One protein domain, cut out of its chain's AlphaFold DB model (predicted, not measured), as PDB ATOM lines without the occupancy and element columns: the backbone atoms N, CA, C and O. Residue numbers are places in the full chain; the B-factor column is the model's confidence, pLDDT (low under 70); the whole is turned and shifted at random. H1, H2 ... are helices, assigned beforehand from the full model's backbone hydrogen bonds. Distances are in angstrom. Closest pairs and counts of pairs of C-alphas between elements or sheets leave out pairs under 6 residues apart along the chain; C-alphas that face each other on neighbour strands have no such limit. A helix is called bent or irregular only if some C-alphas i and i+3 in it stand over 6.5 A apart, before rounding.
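Overview. This is residues 5 to 54 of the 211 residues of an uncharacterized protein of Erysipelothrix sp (UniProt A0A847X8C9). Three helices make a small up-and-down bundle, H1, H2 and H3 running back and forth along its long axis with a tight turn between each one and the next. In cross-section their centres form a triangle: H2 packs on both H1 and H3, while H1 and H3 come close without clearly touching, so that the bundle is less tightly closed on that side. The turn from H1 to H2 lies at one end of the bundle and the turn from H2 to H3 at the other. The printed part has 50 residues with three named helices, in the order H1, H2, H3, and no named strand; the class is all helix, with 41 of the 50 residues in the helices. It is compact, with a radius of gyration of the C-alphas of 10.0 A, and the C-alphas span 29 by 22 by 15 A along their three main axes.

Along the chain. The printed part begins with H1, residues 5 to 17, whose first C-alpha, that of Tyr 5, is at (182.171, 307.548, 238.130). From the first to the last C-alpha, H1 measures 18.2 A. Residues 18 to 20 are the link that follows it. H2, residues 21 to 33, begins with C-alpha 21 at (165.030, 313.445, 233.406) and is 18.4 A from first to last C-alpha. Residues 34 to 38 make the next link. H3, residues 39 to 53, is the longest helix, with 15 residues and 20.7 A from first to last C-alpha. It ends with C-alpha 53 at (162.919, 313.232, 242.761), and Leu 54 follows as the last printed residue.

Arrangement. H1, H2 and H3 are a bundle, up and down, which means that each helix runs against the one before it in the chain. H1 touches H2 with residues 12 to 16 alone; the closest C-alphas of the two helices are those of Ile 12 and Ala 24, 5.3 A apart. Their lines stand at a shallow tilt of 24 degrees, and they run opposite ways. H1 and H2 are a helical hairpin, and their centres are 10.7 A apart. H2 and H3 touch as well, with the C-alphas of Leu 28 and Phe 45 the closest, at 6.4 A. They run opposite ways at a tilt of 36 degrees, only just steep, and their centres are 10.3 A apart. H2 and H3 are a second helical hairpin. H1 and H3 run the same way at a shallow tilt of 15 degrees. These two are close but not clearly touching: 2 pairs of their C-alphas are within 8 A, the closest being those of Tyr 5 and Tyr 41 at 6.9 A, and their centres are 11.9 A apart. In the backbones of H1 and H2 every O i to N i+4 pair is within hydrogen-bond range; in H3 it is 10 of 11. No helix is bent or irregular.

Size, cuts and confidence. The two C-alphas farthest apart are those of Asn 18 and Pro 35, 29.2 A from each other; Asn 18 is in the link from H1 to H2, and Pro 35 is in the link from H2 to H3. Both links are tight, with 3 and 5 residues. The first and last printed C-alphas, those of Tyr 5 and Leu 54, are 22.8 A apart. The printed part has no cut and runs from residue 5 to residue 54 of a full chain of 211 residues. In this predicted model the mean pLDDT of the printed part is 81.1. Residue 35 and residues 53 to 54 are under 70; residue 53 belongs to H3. The mean pLDDT is 86 for H1, 82 for H2 and 80 for H3.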
ATOM      1  N   TYR A   5     183.201 306.760 237.455       84.00
ATOM      2  CA  TYR A   5     182.171 307.548 238.130       84.00
ATOM      3  C   TYR A   5     182.172 309.034 237.746       84.00
ATOM      4  O   TYR A   5     181.105 309.631 237.665       84.00
ATOM      5  N   ASP A   6     183.334 309.623 237.435       83.94
ATOM      6  CA  ASP A   6     183.403 311.011 236.944       83.94
ATOM      7  C   ASP A   6     182.730 311.130 235.568       83.94
ATOM      8  O   ASP A   6     182.060 312.115 235.263       83.94
ATOM      9  N   THR A   7     182.888 310.095 234.741       85.81
ATOM     10  CA  THR A   7     182.291 310.032 233.402       85.81
ATOM     11  C   THR A   7     180.784 309.780 233.492       85.81
ATOM     12  O   THR A   7     180.014 310.386 232.750       85.81
ATOM     13  N   CYS A   8     180.357 308.940 234.439       86.00
ATOM     14  CA  CYS A   8     178.946 308.684 234.724       86.00
ATOM     15  C   CYS A   8     178.230 309.949 235.234       86.00
ATOM     16  O   CYS A   8     177.199 310.334 234.688       86.00
ATOM     17  N   LEU A   9     178.827 310.676 236.186       87.94
ATOM     18  CA  LEU A   9     178.295 311.959 236.663       87.94
ATOM     19  C   LEU A   9     178.196 313.002 235.545       87.94
ATOM     20  O   LEU A   9     177.188 313.699 235.449       87.94
ATOM     21  N   ALA A  10     179.208 313.101 234.679       88.06
ATOM     22  CA  ALA A  10     179.170 314.019 233.541       88.06
ATOM     23  C   ALA A  10     178.009 313.701 232.583       88.06
ATOM     24  O   ALA A  10     177.306 314.616 232.158       88.06
ATOM     25  N   ASN A  11     177.765 312.415 232.307       88.69
ATOM     26  CA  ASN A  11     176.648 311.967 231.473       88.69
ATOM     27  C   ASN A  11     175.288 312.288 232.117       88.69
ATOM     28  O   ASN A  11     174.406 312.843 231.468       88.69
ATOM     29  N   ILE A  12     175.131 312.026 233.420       87.19
ATOM     30  CA  ILE A  12     173.908 312.369 234.161       87.19
ATOM     31  C   ILE A  12     173.646 313.880 234.090       87.19
ATOM     32  O   ILE A  12     172.529 314.300 233.795       87.19
ATOM     33  N   HIS A  13     174.670 314.716 234.284       86.88
ATOM     34  CA  HIS A  13     174.526 316.167 234.157       86.88
ATOM     35  C   HIS A  13     174.142 316.612 232.740       86.88
ATOM     36  O   HIS A  13     173.311 317.510 232.597       86.88
ATOM     37  N   GLU A  14     174.699 315.990 231.702       88.25
ATOM     38  CA  GLU A  14     174.333 316.267 230.310       88.25
ATOM     39  C   GLU A  14     172.875 315.874 230.013       88.25
ATOM     40  O   GLU A  14     172.143 316.629 229.369       88.25
ATOM     41  N   LEU A  15     172.407 314.737 230.533       85.69
ATOM     42  CA  LEU A  15     171.009 314.309 230.411       85.69
ATOM     43  C   LEU A  15     170.051 315.273 231.123       85.69
ATOM     44  O   LEU A  15     169.017 315.635 230.557       85.69
ATOM     45  N   ILE A  16     170.419 315.751 232.315       82.25
ATOM     46  CA  ILE A  16     169.649 316.766 233.052       82.25
ATOM     47  C   ILE A  16     169.580 318.074 232.252       82.25
ATOM     48  O   ILE A  16     168.496 318.631 232.089       82.25
ATOM     49  N   GLN A  17     170.702 318.545 231.696       81.19
ATOM     50  CA  GLN A  17     170.737 319.764 230.872       81.19
ATOM     51  C   GLN A  17     169.885 319.653 229.600       81.19
ATOM     52  O   GLN A  17     169.329 320.649 229.142       81.19
ATOM     53  N   ASN A  18     169.743 318.446 229.054       80.19
ATOM     54  CA  ASN A  18     168.927 318.163 227.876       80.19
ATOM     55  C   ASN A  18     167.453 317.830 228.200       80.19
ATOM     56  O   ASN A  18     166.742 317.334 227.326       80.19
ATOM     57  N   ASN A  19     166.974 318.094 229.425       74.00
ATOM     58  CA  ASN A  19     165.614 317.773 229.897       74.00
ATOM     59  C   ASN A  19     165.241 316.274 229.830       74.00
ATOM     60  O   ASN A  19     164.064 315.912 229.865       74.00
ATOM     61  N   LYS A  20     166.224 315.372 229.788       80.38
ATOM     62  CA  LYS A  20     166.026 313.915 229.744       80.38
ATOM     63  C   LYS A  20     166.031 313.314 231.147       80.38
ATOM     64  O   LYS A  20     166.860 312.477 231.496       80.38
ATOM     65  N   LYS A  21     165.092 313.772 231.974       77.69
ATOM     66  CA  LYS A  21     165.030 313.445 233.406       77.69
ATOM     67  C   LYS A  21     164.845 311.947 233.683       77.69
ATOM     68  O   LYS A  21     165.487 311.429 234.587       77.69
ATOM     69  N   SER A  22     164.019 311.254 232.898       73.50
ATOM     70  CA  SER A  22     163.795 309.807 233.054       73.50
ATOM     71  C   SER A  22     165.056 308.988 232.764       73.50
ATOM     72  O   SER A  22     165.421 308.150 233.576       73.50
ATOM     73  N   GLU A  23     165.771 309.297 231.676       80.00
ATOM     74  CA  GLU A  23     167.040 308.630 231.334       80.00
ATOM     75  C   GLU A  23     168.104 308.865 232.427       80.00
ATOM     76  O   GLU A  23     168.864 307.965 232.771       80.00
ATOM     77  N   ALA A  24     168.140 310.064 233.020       83.75
ATOM     78  CA  ALA A  24     169.045 310.369 234.130       83.75
ATOM     79  C   ALA A  24     168.705 309.589 235.417       83.75
ATOM     80  O   ALA A  24     169.612 309.197 236.148       83.75
ATOM     81  N   LEU A  25     167.415 309.364 235.697       82.19
ATOM     82  CA  LEU A  25     166.957 308.597 236.859       82.19
ATOM     83  C   LEU A  25     167.269 307.104 236.724       82.19
ATOM     84  O   LEU A  25     167.756 306.523 237.687       82.19
ATOM     85  N   GLU A  26     167.070 306.513 235.544       81.81
ATOM     86  CA  GLU A  26     167.397 305.100 235.291       81.81
ATOM     87  C   GLU A  26     168.877 304.803 235.570       81.81
ATOM     88  O   GLU A  26     169.203 303.849 236.274       81.81
ATOM     89  N   ILE A  27     169.776 305.677 235.101       85.12
ATOM     90  CA  ILE A  27     171.219 305.544 235.347       85.12
ATOM     91  C   ILE A  27     171.537 305.698 236.841       85.12
ATOM     92  O   ILE A  27     172.363 304.964 237.382       85.12
ATOM     93  N   LEU A  28     170.889 306.639 237.536       85.75
ATOM     94  CA  LEU A  28     171.090 306.832 238.975       85.75
ATOM     95  C   LEU A  28     170.613 305.627 239.797       85.75
ATOM     96  O   LEU A  28     171.286 305.254 240.757       85.75
ATOM     97  N   GLU A  29     169.484 305.020 239.440       82.81
ATOM     98  CA  GLU A  29     168.967 303.813 240.096       82.81
ATOM     99  C   GLU A  29     169.883 302.610 239.865       82.81
ATOM    100  O   GLU A  29     170.201 301.888 240.816       82.81
ATOM    101  N   GLU A  30     170.358 302.430 238.631       82.56
ATOM    102  CA  GLU A  30     171.306 301.376 238.279       82.56
ATOM    103  C   GLU A  30     172.595 301.516 239.095       82.56
ATOM    104  O   GLU A  30     172.997 300.571 239.780       82.56
ATOM    105  N   GLU A  31     173.193 302.709 239.128       85.31
ATOM    106  CA  GLU A  31     174.424 302.959 239.880       85.31
ATOM    107  C   GLU A  31     174.220 302.798 241.390       85.31
ATOM    108  O   GLU A  31     175.028 302.137 242.039       85.31
ATOM    109  N   LEU A  32     173.133 303.323 241.969       84.12
ATOM    110  CA  LEU A  32     172.840 303.202 243.406       84.12
ATOM    111  C   LEU A  32     172.532 301.760 243.840       84.12
ATOM    112  O   LEU A  32     172.742 301.419 245.010       84.12
ATOM    113  N   SER A  33     172.087 300.907 242.913       81.75
ATOM    114  CA  SER A  33     171.864 299.476 243.154       81.75
ATOM    115  C   SER A  33     173.164 298.662 243.236       81.75
ATOM    116  O   SER A  33     173.162 297.528 243.731       81.75
ATOM    117  N   MET A  34     174.296 299.233 242.805       82.62
ATOM    118  CA  MET A  34     175.568 298.522 242.756       82.62
ATOM    119  C   MET A  34     176.135 298.244 244.162       82.62
ATOM    120  O   MET A  34     176.201 299.131 245.022       82.62
ATOM    121  N   PRO A  35     176.639 297.019 244.416       69.88
ATOM    122  CA  PRO A  35     177.096 296.605 245.744       69.88
ATOM    123  C   PRO A  35     178.370 297.319 246.223       69.88
ATOM    124  O   PRO A  35     178.651 297.322 247.422       69.88
ATOM    125  N   TYR A  36     179.149 297.930 245.322       72.69
ATOM    126  CA  TYR A  36     180.391 298.624 245.670       72.69
ATOM    127  C   TYR A  36     180.515 299.968 244.945       72.69
ATOM    128  O   TYR A  36     181.105 300.062 243.873       72.69
ATOM    129  N   ILE A  37     179.989 301.017 245.579       80.06
ATOM    130  CA  ILE A  37     180.135 302.412 245.144       80.06
ATOM    131  C   ILE A  37     181.042 303.119 246.155       80.06
ATOM    132  O   ILE A  37     180.767 303.048 247.361       80.06
ATOM    133  N   PRO A  38     182.106 303.822 245.729       83.56
ATOM    134  CA  PRO A  38     182.911 304.607 246.650       83.56
ATOM    135  C   PRO A  38     182.066 305.705 247.307       83.56
ATOM    136  O   PRO A  38     181.294 306.392 246.642       83.56
ATOM    137  N   LYS A  39     182.250 305.899 248.617       75.75
ATOM    138  CA  LYS A  39     181.420 306.791 249.446       75.75
ATOM    139  C   LYS A  39     181.263 308.208 248.872       75.75
ATOM    140  O   LYS A  39     180.165 308.744 248.876       75.75
ATOM    141  N   LEU A  40     182.349 308.757 248.330       78.56
ATOM    142  CA  LEU A  40     182.399 310.092 247.725       78.56
ATOM    143  C   LEU A  40     181.430 310.245 246.537       78.56
ATOM    144  O   LEU A  40     180.808 311.287 246.397       78.56
ATOM    145  N   TYR A  41     181.264 309.198 245.722       84.06
ATOM    146  CA  TYR A  41     180.349 309.202 244.573       84.06
ATOM    147  C   TYR A  41     178.924 308.828 244.966       84.06
ATOM    148  O   TYR A  41     177.975 309.368 244.408       84.06
ATOM    149  N   ARG A  42     178.767 307.947 245.962       81.62
ATOM    150  CA  ARG A  42     177.453 307.604 246.512       81.62
ATOM    151  C   ARG A  42     176.728 308.842 247.038       81.62
ATOM    152  O   ARG A  42     175.559 309.013 246.726       81.62
ATOM    153  N   GLU A  43     177.418 309.703 247.785       83.56
ATOM    154  CA  GLU A  43     176.829 310.946 248.305       83.56
ATOM    155  C   GLU A  43     176.337 311.854 247.163       83.56
ATOM    156  O   GLU A  43     175.205 312.327 247.209       83.56
ATOM    157  N   SER A  44     177.124 312.011 246.092       84.94
ATOM    158  CA  SER A  44     176.722 312.794 244.913       84.94
ATOM    159  C   SER A  44     175.555 312.174 244.134       84.94
ATOM    160  O   SER A  44     174.663 312.899 243.701       84.94
ATOM    161  N   PHE A  45     175.524 310.849 243.965       85.75
ATOM    162  CA  PHE A  45     174.404 310.164 243.310       85.75
ATOM    163  C   PHE A  45     173.122 310.237 244.140       85.75
ATOM    164  O   PHE A  45     172.060 310.501 243.588       85.75
ATOM    165  N   GLU A  46     173.203 310.061 245.462       81.75
ATOM    166  CA  GLU A  46     172.050 310.207 246.355       81.75
ATOM    167  C   GLU A  46     171.514 311.646 246.355       81.75
ATOM    168  O   GLU A  46     170.299 311.849 246.370       81.75
ATOM    169  N   GLU A  47     172.394 312.650 246.310       82.94
ATOM    170  CA  GLU A  47     172.007 314.060 246.217       82.94
ATOM    171  C   GLU A  47     171.333 314.375 244.876       82.94
ATOM    172  O   GLU A  47     170.259 314.979 244.861       82.94
ATOM    173  N   LEU A  48     171.889 313.897 243.759       84.06
ATOM    174  CA  LEU A  48     171.285 314.054 242.433       84.06
ATOM    175  C   LEU A  48     169.941 313.334 242.332       84.06
ATOM    176  O   LEU A  48     168.960 313.936 241.903       84.06
ATOM    177  N   TYR A  49     169.866 312.089 242.797       81.38
ATOM    178  CA  TYR A  49     168.632 311.311 242.829       81.38
ATOM    179  C   TYR A  49     167.550 312.012 243.653       81.38
ATOM    180  O   TYR A  49     166.403 312.098 243.220       81.38
ATOM    181  N   ARG A  50     167.906 312.593 244.806       76.25
ATOM    182  CA  ARG A  50     166.983 313.432 245.583       76.25
ATOM    183  C   ARG A  50     166.609 314.700 244.834       76.25
ATOM    184  O   ARG A  50     165.434 315.013 244.799       76.25
ATOM    185  N   SER A  51     167.550 315.406 244.215       77.06
ATOM    186  CA  SER A  51     167.264 316.644 243.475       77.06
ATOM    187  C   SER A  51     166.329 316.428 242.282       77.06
ATOM    188  O   SER A  51     165.477 317.265 242.010       77.06
ATOM    189  N   LEU A  52     166.435 315.280 241.610       73.69
ATOM    190  CA  LEU A  52     165.556 314.910 240.506       73.69
ATOM    191  C   LEU A  52     164.220 314.347 241.004       73.69
ATOM    192  O   LEU A  52     163.206 314.551 240.347       73.69
ATOM    193  N   ASN A  53     164.177 313.688 242.160       64.00
ATOM    194  CA  ASN A  53     162.919 313.232 242.761       64.00
ATOM    195  C   ASN A  53     162.215 314.290 243.617       64.00
ATOM    196  O   ASN A  53     161.050 314.109 243.967       64.00
ATOM    197  N   LEU A  54     162.885 315.397 243.944       53.31
ATOM    198  CA  LEU A  54     162.228 316.570 244.489       53.31
ATOM    199  C   LEU A  54     161.282 317.094 243.397       53.31
ATOM    200  O   LEU A  54     161.721 317.320 242.262       53.31
TER     201      LEU A  54